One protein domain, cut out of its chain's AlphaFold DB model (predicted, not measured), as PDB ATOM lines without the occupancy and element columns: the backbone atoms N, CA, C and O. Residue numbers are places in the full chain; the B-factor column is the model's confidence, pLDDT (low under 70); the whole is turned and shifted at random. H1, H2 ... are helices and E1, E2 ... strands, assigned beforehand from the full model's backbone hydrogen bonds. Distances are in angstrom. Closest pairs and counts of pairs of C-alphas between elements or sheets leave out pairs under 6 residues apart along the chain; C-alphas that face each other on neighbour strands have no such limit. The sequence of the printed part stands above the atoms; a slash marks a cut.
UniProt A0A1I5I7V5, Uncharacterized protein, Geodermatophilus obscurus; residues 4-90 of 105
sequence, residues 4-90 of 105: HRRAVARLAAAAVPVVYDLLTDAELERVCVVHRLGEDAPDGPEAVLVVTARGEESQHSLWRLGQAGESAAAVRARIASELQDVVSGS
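What this domain is: This is residues 4 to 90 of the 105 residues of an uncharacterized protein of Geodermatophilus obscurus (UniProt A0A1I5I7V5). A three-stranded sheet has two long helices, H1 and H3, over one face, making two layers, and its other face is bare. The 87 printed residues run H1, H2, E1, E2, E3, H3, a mixed class; E1, E2, E3 form a meander, each strand the antiparallel neighbour of the one before. It is compact, radius of gyration of the C-alphas 12.9 A, spanning 36 by 24 by 17 A.

How they stand to each other: Start at inner strand E2, residues 46 to 53: it forms hairpins with E1, residues 31 to 38 (N 34 and O 50, 2.8 A), and E3, residues 60 to 65 (N 49 and O 63, 2.9 A). H1, residues 4 to 22, runs along E2 at a height over the sheet of 9.0 A; closest C-alphas Ala 12 and Ala 47, 5.9 A. On the same face H3, residues 72 to 89, lies over E2 and E3, height 9.3 A. H1 and H3 touch, the same way at a steep tilt of 44 degrees, closest C-alphas Leu 11 and Ala 72, 5.9 A. H2, residues 25 to 28, is not on the sheet. O i to N i+4 pairs are within hydrogen-bond range in 11 of 15 for H1 and 12 of 14 for H3; H2 is too short.

Where its parts are: Find C-alpha 4 at (383.065, 311.565, 401.410); H1 runs 27.4 A. H3, 25.5 A, ends at C-alpha 89, (385.536, 280.366, 415.934).

The domain as a whole: The printed part has no cut and no long link. Look for pLDDT under 70 at residues 39 to 45, 55 to 60, 68 to 69 and 84 to 90.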
ATOM      1  N   HIS A   4     383.383 312.632 400.469       75.94
ATOM      2  CA  HIS A   4     383.065 311.565 401.410       75.94
ATOM      3  C   HIS A   4     382.972 310.190 400.718       75.94
ATOM      4  O   HIS A   4     383.612 309.236 401.146       75.94
ATOM      5  N   ARG A   5     382.329 310.104 399.544       75.19
ATOM      6  CA  ARG A   5     382.282 308.865 398.748       75.19
ATOM      7  C   ARG A   5     383.667 308.390 398.296       75.19
ATOM      8  O   ARG A   5     383.925 307.190 398.260       75.19
ATOM      9  N   ARG A   6     384.574 309.313 397.956       79.62
ATOM     10  CA  ARG A   6     385.968 308.963 397.629       79.62
ATOM     11  C   ARG A   6     386.720 308.438 398.847       79.62
ATOM     12  O   ARG A   6     387.513 307.515 398.694       79.62
ATOM     13  N   ALA A   7     386.484 309.002 400.029       79.25
ATOM     14  CA  ALA A   7     387.097 308.526 401.266       79.25
ATOM     15  C   ALA A   7     386.637 307.101 401.612       79.25
ATOM     16  O   ALA A   7     387.473 306.229 401.833       79.25
ATOM     17  N   VAL A   8     385.331 306.835 401.544       79.06
ATOM     18  CA  VAL A   8     384.746 305.513 401.828       79.06
ATOM     19  C   VAL A   8     385.242 304.460 400.838       79.06
ATOM     20  O   VAL A   8     385.661 303.381 401.244       79.06
ATOM     21  N   ALA A   9     385.296 304.788 399.543       78.69
ATOM     22  CA  ALA A   9     385.835 303.879 398.533       78.69
ATOM     23  C   ALA A   9     387.320 303.543 398.773       78.69
ATOM     24  O   ALA A   9     387.728 302.398 398.589       78.69
ATOM     25  N   ARG A  10     388.130 304.515 399.219       80.44
ATOM     26  CA  ARG A  10     389.539 304.279 399.581       80.44
ATOM     27  C   ARG A  10     389.671 303.394 400.818       80.44
ATOM     28  O   ARG A  10     390.518 302.510 400.823       80.44
ATOM     29  N   LEU A  11     388.834 303.607 401.835       79.81
ATOM     30  CA  LEU A  11     388.801 302.757 403.029       79.81
ATOM     31  C   LEU A  11     388.406 301.319 402.675       79.81
ATOM     32  O   LEU A  11     389.080 300.386 403.097       79.81
ATOM     33  N   ALA A  12     387.382 301.140 401.839       77.12
ATOM     34  CA  ALA A  12     386.965 299.827 401.353       77.12
ATOM     35  C   ALA A  12     388.083 299.117 400.572       77.12
ATOM     36  O   ALA A  12     388.375 297.950 400.825       77.12
ATOM     37  N   ALA A  13     388.747 299.842 399.666       79.06
ATOM     38  CA  ALA A  13     389.864 299.316 398.886       79.06
ATOM     39  C   ALA A  13     391.080 298.953 399.754       79.06
ATOM     40  O   ALA A  13     391.819 298.042 399.400       79.06
ATOM     41  N   ALA A  14     391.284 299.632 400.887       80.25
ATOM     42  CA  ALA A  14     392.352 299.322 401.836       80.25
ATOM     43  C   ALA A  14     392.008 298.153 402.775       80.25
ATOM     44  O   ALA A  14     392.910 297.463 403.240       80.25
ATOM     45  N   ALA A  15     390.726 297.911 403.054       80.31
ATOM     46  CA  ALA A  15     390.290 296.895 404.011       80.31
ATOM     47  C   ALA A  15     390.449 295.456 403.493       80.31
ATOM     48  O   ALA A  15     390.769 294.556 404.262       80.31
ATOM     49  N   VAL A  16     390.259 295.231 402.192       81.88
ATOM     50  CA  VAL A  16     390.385 293.897 401.583       81.88
ATOM     51  C   VAL A  16     391.835 293.373 401.609       81.88
ATOM     52  O   VAL A  16     392.034 292.257 402.085       81.88
ATOM     53  N   PRO A  17     392.861 294.146 401.193       84.56
ATOM     54  CA  PRO A  17     394.264 293.752 401.336       84.56
ATOM     55  C   PRO A  17     394.663 293.401 402.768       84.56
ATOM     56  O   PRO A  17     395.434 292.475 402.964       84.56
ATOM     57  N   VAL A  18     394.091 294.075 403.772       82.38
ATOM     58  CA  VAL A  18     394.364 293.754 405.181       82.38
ATOM     59  C   VAL A  18     393.966 292.316 405.510       82.38
ATOM     60  O   VAL A  18     394.701 291.646 406.223       82.38
ATOM     61  N   VAL A  19     392.846 291.816 404.982       81.69
ATOM     62  CA  VAL A  19     392.452 290.411 405.185       81.69
ATOM     63  C   VAL A  19     393.467 289.466 404.543       81.69
ATOM     64  O   VAL A  19     393.857 288.487 405.169       81.69
ATOM     65  N   TYR A  20     393.939 289.780 403.334       83.31
ATOM     66  CA  TYR A  20     394.953 288.979 402.642       83.31
ATOM     67  C   TYR A  20     396.326 289.011 403.329       83.31
ATOM     68  O   TYR A  20     397.009 287.998 403.342       83.31
ATOM     69  N   ASP A  21     396.711 290.131 403.941       85.19
ATOM     70  CA  ASP A  21     397.979 290.260 404.673       85.19
ATOM     71  C   ASP A  21     397.978 289.503 406.010       85.19
ATOM     72  O   ASP A  21     399.035 289.181 406.553       85.19
ATOM     73  N   LEU A  22     396.797 289.293 406.597       81.25
ATOM     74  CA  LEU A  22     396.643 288.699 407.925       81.25
ATOM     75  C   LEU A  22     396.393 287.193 407.896       81.25
ATOM     76  O   LEU A  22     396.514 286.552 408.941       81.25
ATOM     77  N   LEU A  23     396.022 286.648 406.740       81.56
ATOM     78  CA  LEU A  23     395.712 285.238 406.554       81.56
ATOM     79  C   LEU A  23     396.778 284.573 405.690       81.56
ATOM     80  O   LEU A  23     397.270 285.141 404.721       81.56
ATOM     81  N   THR A  24     397.111 283.336 406.026       82.75
ATOM     82  CA  THR A  24     397.917 282.467 405.168       82.75
ATOM     83  C   THR A  24     397.117 282.006 403.949       82.75
ATOM     84  O   THR A  24     395.884 281.974 403.979       82.75
ATOM     85  N   ASP A  25     397.803 281.558 402.893       82.12
ATOM     86  CA  ASP A  25     397.149 281.001 401.697       82.12
ATOM     87  C   ASP A  25     396.152 279.880 402.050       82.12
ATOM     88  O   ASP A  25     395.035 279.841 401.535       82.12
ATOM     89  N   ALA A  26     396.509 279.018 403.008       79.19
ATOM     90  CA  ALA A  26     395.647 277.939 403.486       79.19
ATOM     91  C   ALA A  26     394.388 278.441 404.217       79.19
ATOM     92  O   ALA A  26     393.343 277.798 404.160       79.19
ATOM     93  N   GLU A  27     394.459 279.575 404.915       77.62
ATOM     94  CA  GLU A  27     393.303 280.188 405.580       77.62
ATOM     95  C   GLU A  27     392.413 280.925 404.574       77.62
ATOM     96  O   GLU A  27     391.187 280.854 404.671       77.62
ATOM     97  N   LEU A  28     393.008 281.557 403.560       81.44
ATOM     98  CA  LEU A  28     392.290 282.214 402.465       81.44
ATOM     99  C   LEU A  28     391.434 281.238 401.654       81.44
ATOM    100  O   LEU A  28     390.322 281.577 401.248       81.44
ATOM    101  N   GLU A  29     391.889 279.997 401.482       81.69
ATOM    102  CA  GLU A  29     391.083 278.934 400.872       81.69
ATOM    103  C   GLU A  29     389.839 278.567 401.690       81.69
ATOM    104  O   GLU A  29     388.876 278.024 401.141       81.69
ATOM    105  N   ARG A  30     389.843 278.872 402.992       76.06
ATOM    106  CA  ARG A  30     388.787 278.527 403.948       76.06
ATOM    107  C   ARG A  30     387.857 279.683 404.257       76.06
ATOM    108  O   ARG A  30     386.884 279.466 404.972       76.06
ATOM    109  N   VAL A  31     388.104 280.876 403.727       78.69
ATOM    110  CA  VAL A  31     387.219 282.027 403.918       78.69
ATOM    111  C   VAL A  31     386.672 282.549 402.592       78.69
ATOM    112  O   VAL A  31     387.175 282.272 401.500       78.69
ATOM    113  N   CYS A  32     385.566 283.273 402.678       81.50
ATOM    114  CA  CYS A  32     385.032 284.087 401.604       81.50
ATOM    115  C   CYS A  32     385.066 285.540 402.068       81.50
ATOM    116  O   CYS A  32     384.537 285.869 403.129       81.50
ATOM    117  N   VAL A  33     385.705 286.400 401.278       81.19
ATOM    118  CA  VAL A  33     385.778 287.838 401.540       81.19
ATOM    119  C   VAL A  33     384.852 288.535 400.558       81.19
ATOM    120  O   VAL A  33     385.054 288.477 399.347       81.19
ATOM    121  N   VAL A  34     383.831 289.204 401.078       80.38
ATOM    122  CA  VAL A  34     382.876 289.981 400.294       80.38
ATOM    123  C   VAL A  34     382.935 291.414 400.782       80.38
ATOM    124  O   VAL A  34     382.736 291.678 401.961       80.38
ATOM    125  N   HIS A  35     383.155 292.365 399.881       80.62
ATOM    126  CA  HIS A  35     382.983 293.777 400.200       80.62
ATOM    127  C   HIS A  35     381.806 294.347 399.406       80.62
ATOM    128  O   HIS A  35     381.597 294.004 398.243       80.62
ATOM    129  N   ARG A  36     381.017 295.220 400.031       75.56
ATOM    130  CA  ARG A  36     379.911 295.938 399.386       75.56
ATOM    131  C   ARG A  36     380.043 297.423 399.664       75.56
ATOM    132  O   ARG A  36     380.308 297.811 400.795       75.56
ATOM    133  N   LEU A  37     379.845 298.246 398.645       74.31
ATOM    134  CA  LEU A  37     379.703 299.689 398.805       74.31
ATOM    135  C   LEU A  37     378.205 300.001 398.742       74.31
ATOM    136  O   LEU A  37     377.579 299.779 397.711       74.31
ATOM    137  N   GLY A  38     377.626 300.445 399.852       70.31
ATOM    138  CA  GLY A  38     376.261 300.951 399.902       70.31
ATOM    139  C   GLY A  38     376.240 302.397 399.426       70.31
ATOM    140  O   GLY A  38     376.831 303.267 400.062       70.31
ATOM    141  N   GLU A  39     375.594 302.653 398.290       61.78
ATOM    142  CA  GLU A  39     375.483 304.003 397.719       61.78
ATOM    143  C   GLU A  39     374.294 304.801 398.285       61.78
ATOM    144  O   GLU A  39     374.332 306.027 398.231       61.78
ATOM    145  N   ASP A  40     373.313 304.120 398.894       59.00
ATOM    146  CA  ASP A  40     372.010 304.683 399.293       59.00
ATOM    147  C   ASP A  40     371.701 304.544 400.799       59.00
ATOM    148  O   ASP A  40     370.538 304.503 401.204       59.00
ATOM    149  N   ALA A  41     372.722 304.438 401.655       62.16
ATOM    150  CA  ALA A  41     372.479 304.454 403.095       62.16
ATOM    151  C   ALA A  41     372.012 305.862 403.542       62.16
ATOM    152  O   ALA A  41     372.549 306.868 403.067       62.16
ATOM    153  N   PRO A  42     371.012 305.955 404.442       53.12
ATOM    154  CA  PRO A  42     370.394 307.224 404.845       53.12
ATOM    155  C   PRO A  42     371.386 308.215 405.475       53.12
ATOM    156  O   PRO A  42     371.167 309.421 405.403       53.12
ATOM    157  N   ASP A  43     372.497 307.711 406.015       62.66
ATOM    158  CA  ASP A  43     373.562 308.490 406.656       62.66
ATOM    159  C   ASP A  43     374.760 308.784 405.723       62.66
ATOM    160  O   ASP A  43     375.767 309.348 406.154       62.66
ATOM    161  N   GLY A  44     374.658 308.440 404.432       64.25
ATOM    162  CA  GLY A  44     375.714 308.615 403.431       64.25
ATOM    163  C   GLY A  44     376.319 307.295 402.929       64.25
ATOM    164  O   GLY A  44     375.891 306.221 403.337       64.25
ATOM    165  N   PRO A  45     377.293 307.342 401.998       64.69
ATOM    166  CA  PRO A  45     377.956 306.153 401.477       64.69
ATOM    167  C   PRO A  45     378.643 305.371 402.599       64.69
ATOM    168  O   PRO A  45     379.520 305.892 403.279       64.69
ATOM    169  N   GLU A  46     378.313 304.092 402.726       74.88
ATOM    170  CA  GLU A  46     378.977 303.169 403.646       74.88
ATOM    171  C   GLU A  46     379.638 302.048 402.855       74.88
ATOM    172  O   GLU A  46     379.152 301.635 401.803       74.88
ATOM    173  N   ALA A  47     380.751 301.526 403.352       80.25
ATOM    174  CA  ALA A  47     381.303 300.277 402.854       80.25
ATOM    175  C   ALA A  47     381.154 299.197 403.918       80.25
ATOM    176  O   ALA A  47     381.265 299.458 405.107       80.25
ATOM    177  N   VAL A  48     380.898 297.970 403.496       79.69
ATOM    178  CA  VAL A  48     380.799 296.817 404.380       79.69
ATOM    179  C   VAL A  48     381.805 295.785 403.915       79.69
ATOM    180  O   VAL A  48     381.790 295.399 402.747       79.69
ATOM    181  N   LEU A  49     382.666 295.340 404.822       82.25
ATOM    182  CA  LEU A  49     383.506 294.167 404.631       82.25
ATOM    183  C   LEU A  49     382.873 293.006 405.391       82.25
ATOM    184  O   LEU A  49     382.598 293.125 406.582       82.25
ATOM    185  N   VAL A  50     382.647 291.899 404.701       79.44
ATOM    186  CA  VAL A  50     382.148 290.653 405.271       79.44
ATOM    187  C   VAL A  50     383.189 289.574 405.031       79.44
ATOM    188  O   VAL A  50     383.607 289.361 403.893       79.44
ATOM    189  N   VAL A  51     383.597 288.888 406.092       79.38
ATOM    190  CA  VAL A  51     384.442 287.694 405.994       79.38
ATOM    191  C   VAL A  51     383.685 286.532 406.612       79.38
ATOM    192  O   VAL A  51     383.235 286.624 407.754       79.38
ATOM    193  N   THR A  52     383.521 285.456 405.848       77.19
ATOM    194  CA  THR A  52     382.805 284.250 406.280       77.19
ATOM    195  C   THR A  52     383.693 283.026 406.150       77.19
ATOM    196  O   THR A  52     384.501 282.943 405.225       77.19
ATOM    197  N   ALA A  53     383.542 282.052 407.047       73.56
ATOM    198  CA  ALA A  53     384.174 280.751 406.869       73.56
ATOM    199  C   ALA A  53     383.419 279.955 405.787       73.56
ATOM    200  O   ALA A  53     382.189 279.885 405.769       73.56
ATOM    201  N   ARG A  54     384.144 279.347 404.847       70.75
ATOM    202  CA  ARG A  54     383.553 278.485 403.819       70.75
ATOM    203  C   ARG A  54     382.975 277.236 404.477       70.75
ATOM    204  O   ARG A  54     383.654 276.565 405.248       70.75
ATOM    205  N   GLY A  55     381.732 276.912 404.132       65.62
ATOM    206  CA  GLY A  55     380.999 275.781 404.709       65.62
ATOM    207  C   GLY A  55     380.246 276.103 406.005       65.62
ATOM    208  O   GLY A  55     379.497 275.252 406.475       65.62
ATOM    209  N   GLU A  56     380.378 277.319 406.548       64.00
ATOM    210  CA  GLU A  56     379.612 277.794 407.705       64.00
ATOM    211  C   GLU A  56     378.872 279.094 407.348       64.00
ATOM    212  O   GLU A  56     379.369 280.200 407.536       64.00
ATOM    213  N   GLU A  57     377.648 278.969 406.824       58.16
ATOM    214  CA  GLU A  57     376.827 280.121 406.406       58.16
ATOM    215  C   GLU A  57     376.392 281.022 407.576       58.16
ATOM    216  O   GLU A  57     376.001 282.173 407.381       58.16
ATOM    217  N   SER A  58     376.467 280.514 408.806       57.78
ATOM    218  CA  SER A  58     376.028 281.199 410.022       57.78
ATOM    219  C   SER A  58     377.118 282.017 410.720       57.78
ATOM    220  O   SER A  58     376.776 282.843 411.564       57.78
ATOM    221  N   GLN A  59     378.399 281.839 410.376       60.62
ATOM    222  CA  GLN A  59     379.500 282.604 410.968       60.62
ATOM    223  C   GLN A  59     380.063 283.617 409.970       60.62
ATOM    224  O   GLN A  59     380.722 283.274 408.986       60.62
ATOM    225  N   HIS A  60     379.801 284.893 410.238       66.88
ATOM    226  CA  HIS A  60     380.315 286.010 409.461       66.88
ATOM    227  C   HIS A  60     380.733 287.147 410.389       66.88
ATOM    228  O   HIS A  60     379.976 287.519 411.285       66.88
ATOM    229  N   SER A  61     381.902 287.735 410.137       72.62
ATOM    230  CA  SER A  61     382.215 289.061 410.672       72.62
ATOM    231  C   SER A  61     381.863 290.118 409.658       72.62
ATOM    232  O   SER A  61     382.098 289.956 408.460       72.62
ATOM    233  N   LEU A  62     381.289 291.203 410.164       73.31
ATOM    234  CA  LEU A  62     380.807 292.323 409.384       73.31
ATOM    235  C   LEU A  62     381.408 293.606 409.948       73.31
ATOM    236  O   LEU A  62     381.131 293.983 411.084       73.31
ATOM    237  N   TRP A  63     382.174 294.314 409.123       79.88
ATOM    238  CA  TRP A  63     382.718 295.626 409.453       79.88
ATOM    239  C   TRP A  63     382.062 296.689 408.589       79.88
ATOM    240  O   TRP A  63     382.193 296.663 407.365       79.88
ATOM    241  N   ARG A  64     381.393 297.651 409.228       76.44
ATOM    242  CA  ARG A  64     380.963 298.894 408.579       76.44
ATOM    243  C   ARG A  64     382.144 299.861 408.549       76.44
ATOM    244  O   ARG A  64     382.783 300.103 409.569       76.44
ATOM    245  N   LEU A  65     382.433 300.370 407.365       78.19
ATOM    246  CA  LEU A  65     383.545 301.239 407.019       78.19
ATOM    247  C   LEU A  65     382.990 302.563 406.499       78.19
ATOM    248  O   LEU A  65     381.990 302.584 405.778       78.19
ATOM    249  N   GLY A  66     383.689 303.653 406.797       71.44
ATOM    250  CA  GLY A  66     383.305 304.982 406.328       71.44
ATOM    251  C   GLY A  66     382.650 305.861 407.383       71.44
ATOM    252  O   GLY A  66     382.063 306.881 407.030       71.44
ATOM    253  N   GLN A  67     382.773 305.506 408.665       70.62
ATOM    254  CA  GLN A  67     382.353 306.389 409.751       70.62
ATOM    255  C   GLN A  67     383.174 307.691 409.719       70.62
ATOM    256  O   GLN A  67     384.362 307.696 409.378       70.62
ATOM    257  N   ALA A  68     382.546 308.823 410.042       64.00
ATOM    258  CA  ALA A  68     383.215 310.122 410.007       64.00
ATOM    259  C   ALA A  68     384.435 310.140 410.954       64.00
ATOM    260  O   ALA A  68     384.315 309.850 412.140       64.00
ATOM    261  N   GLY A  69     385.615 310.477 410.418       69.25
ATOM    262  CA  GLY A  69     386.880 310.481 411.168       69.25
ATOM    263  C   GLY A  69     387.593 309.124 411.256       69.25
ATOM    264  O   GLY A  69     388.658 309.036 411.866       69.25
ATOM    265  N   GLU A  70     387.057 308.072 410.632       76.94
ATOM    266  CA  GLU A  70     387.691 306.754 410.599       76.94
ATOM    267  C   GLU A  70     388.944 306.761 409.702       76.94
ATOM    268  O   GLU A  70     388.900 307.119 408.522       76.94
ATOM    269  N   SER A  71     390.088 306.367 410.268       80.44
ATOM    270  CA  SER A  71     391.351 306.248 409.533       80.44
ATOM    271  C   SER A  71     391.583 304.817 409.044       80.44
ATOM    272  O   SER A  71     391.165 303.850 409.681       80.44
ATOM    273  N   ALA A  72     392.333 304.661 407.948       75.44
ATOM    274  CA  ALA A  72     392.701 303.341 407.427       75.44
ATOM    275  C   ALA A  72     393.463 302.482 408.459       75.44
ATOM    276  O   ALA A  72     393.284 301.269 408.510       75.44
ATOM    277  N   ALA A  73     394.273 303.110 409.318       79.00
ATOM    278  CA  ALA A  73     394.987 302.420 410.392       79.00
ATOM    279  C   ALA A  73     394.031 301.859 411.460       79.00
ATOM    280  O   ALA A  73     394.222 300.729 411.909       79.00
ATOM    281  N   ALA A  74     392.986 302.609 411.826       81.81
ATOM    282  CA  ALA A  74     391.966 302.145 412.766       81.81
ATOM    283  C   ALA A  74     391.161 300.971 412.188       81.81
ATOM    284  O   ALA A  74     390.962 299.967 412.871       81.81
ATOM    285  N   VAL A  75     390.783 301.054 410.906       79.81
ATOM    286  CA  VAL A  75     390.131 299.947 410.184       79.81
ATOM    287  C   VAL A  75     391.017 298.705 410.183       79.81
ATOM    288  O   VAL A  75     390.545 297.620 410.520       79.81
ATOM    289  N   ARG A  76     392.309 298.862 409.869       80.25
ATOM    290  CA  ARG A  76     393.274 297.759 409.872       80.25
ATOM    291  C   ARG A  76     393.389 297.100 411.244       80.25
ATOM    292  O   ARG A  76     393.359 295.879 411.319       80.25
ATOM    293  N   ALA A  77     393.531 297.889 412.309       80.25
ATOM    294  CA  ALA A  77     393.659 297.365 413.668       80.25
ATOM    295  C   ALA A  77     392.406 296.588 414.103       80.25
ATOM    296  O   ALA A  77     392.529 295.510 414.679       80.25
ATOM    297  N   ARG A  78     391.212 297.097 413.767       81.12
ATOM    298  CA  ARG A  78     389.941 296.425 414.062       81.12
ATOM    299  C   ARG A  78     389.808 295.097 413.317       81.12
ATOM    300  O   ARG A  78     389.558 294.079 413.948       81.12
ATOM    301  N   ILE A  79     390.045 295.098 412.000       80.62
ATOM    302  CA  ILE A  79     390.024 293.866 411.196       80.62
ATOM    303  C   ILE A  79     391.052 292.875 411.747       80.62
ATOM    304  O   ILE A  79     390.711 291.724 411.957       80.62
ATOM    305  N   ALA A  80     392.274 293.311 412.060       77.81
ATOM    306  CA  ALA A  80     393.301 292.431 412.616       77.81
ATOM    307  C   ALA A  80     392.901 291.776 413.941       77.81
ATOM    308  O   ALA A  80     393.175 290.596 414.137       77.81
ATOM    309  N   SER A  81     392.246 292.529 414.826       75.88
ATOM    310  CA  SER A  81     391.797 292.013 416.118       75.88
ATOM    311  C   SER A  81     390.648 291.015 415.976       75.88
ATOM    312  O   SER A  81     390.643 290.000 416.657       75.88
ATOM    313  N   GLU A  82     389.674 291.298 415.111       74.62
ATOM    314  CA  GLU A  82     388.420 290.533 415.039       74.62
ATOM    315  C   GLU A  82     388.459 289.406 413.995       74.62
ATOM    316  O   GLU A  82     387.710 288.437 414.085       74.62
ATOM    317  N   LEU A  83     389.340 289.492 412.992       75.25
ATOM    318  CA  LEU A  83     389.501 288.455 411.970       75.25
ATOM    319  C   LEU A  83     390.020 287.146 412.574       75.25
ATOM    320  O   LEU A  83     389.632 286.067 412.128       75.25
ATOM    321  N   GLN A  84     390.850 287.235 413.616       66.69
ATOM    322  CA  GLN A  84     391.334 286.056 414.329       66.69
ATOM    323  C   GLN A  84     390.192 285.270 414.972       66.69
ATOM    324  O   GLN A  84     390.225 284.042 414.932       66.69
ATOM    325  N   ASP A  85     389.160 285.942 415.483       66.50
ATOM    326  CA  ASP A  85     387.991 285.282 416.069       66.50
ATOM    327  C   ASP A  85     387.145 284.568 415.009       66.50
ATOM    328  O   ASP A  85     386.602 283.500 415.277       66.50
ATOM    329  N   VAL A  86     387.088 285.088 413.779       63.62
ATOM    330  CA  VAL A  86     386.404 284.425 412.649       63.62
ATOM    331  C   VAL A  86     387.108 283.135 412.262       63.62
ATOM    332  O   VAL A  86     386.472 282.104 412.056       63.62
ATOM    333  N   VAL A  87     388.436 283.185 412.167       64.38
ATOM    334  CA  VAL A  87     389.238 282.008 411.820       64.38
ATOM    335  C   VAL A  87     389.204 280.987 412.969       64.38
ATOM    336  O   VAL A  87     388.999 279.793 412.731       64.38
ATOM    337  N   SER A  88     389.316 281.464 414.215       59.81
ATOM    338  CA  SER A  88     389.350 280.652 415.443       59.81
ATOM    339  C   SER A  88     388.003 280.042 415.827       59.81
ATOM    340  O   SER A  88     387.971 278.916 416.322       59.81
ATOM    341  N   GLY A  89     386.905 280.766 415.603       52.72
ATOM    342  CA  GLY A  89     385.536 280.366 415.934       52.72
ATOM    343  C   GLY A  89     384.916 279.356 414.966       52.72
ATOM    344  O   GLY A  89     383.912 278.730 415.323       52.72
ATOM    345  N   SER A  90     385.535 279.139 413.796       53.56
ATOM    346  CA  SER A  90     385.141 278.049 412.904       53.56
ATOM    347  C   SER A  90     385.412 276.709 413.593       53.56
ATOM    348  O   SER A  90     386.465 276.517 414.212       53.56
TER     349      SER A  90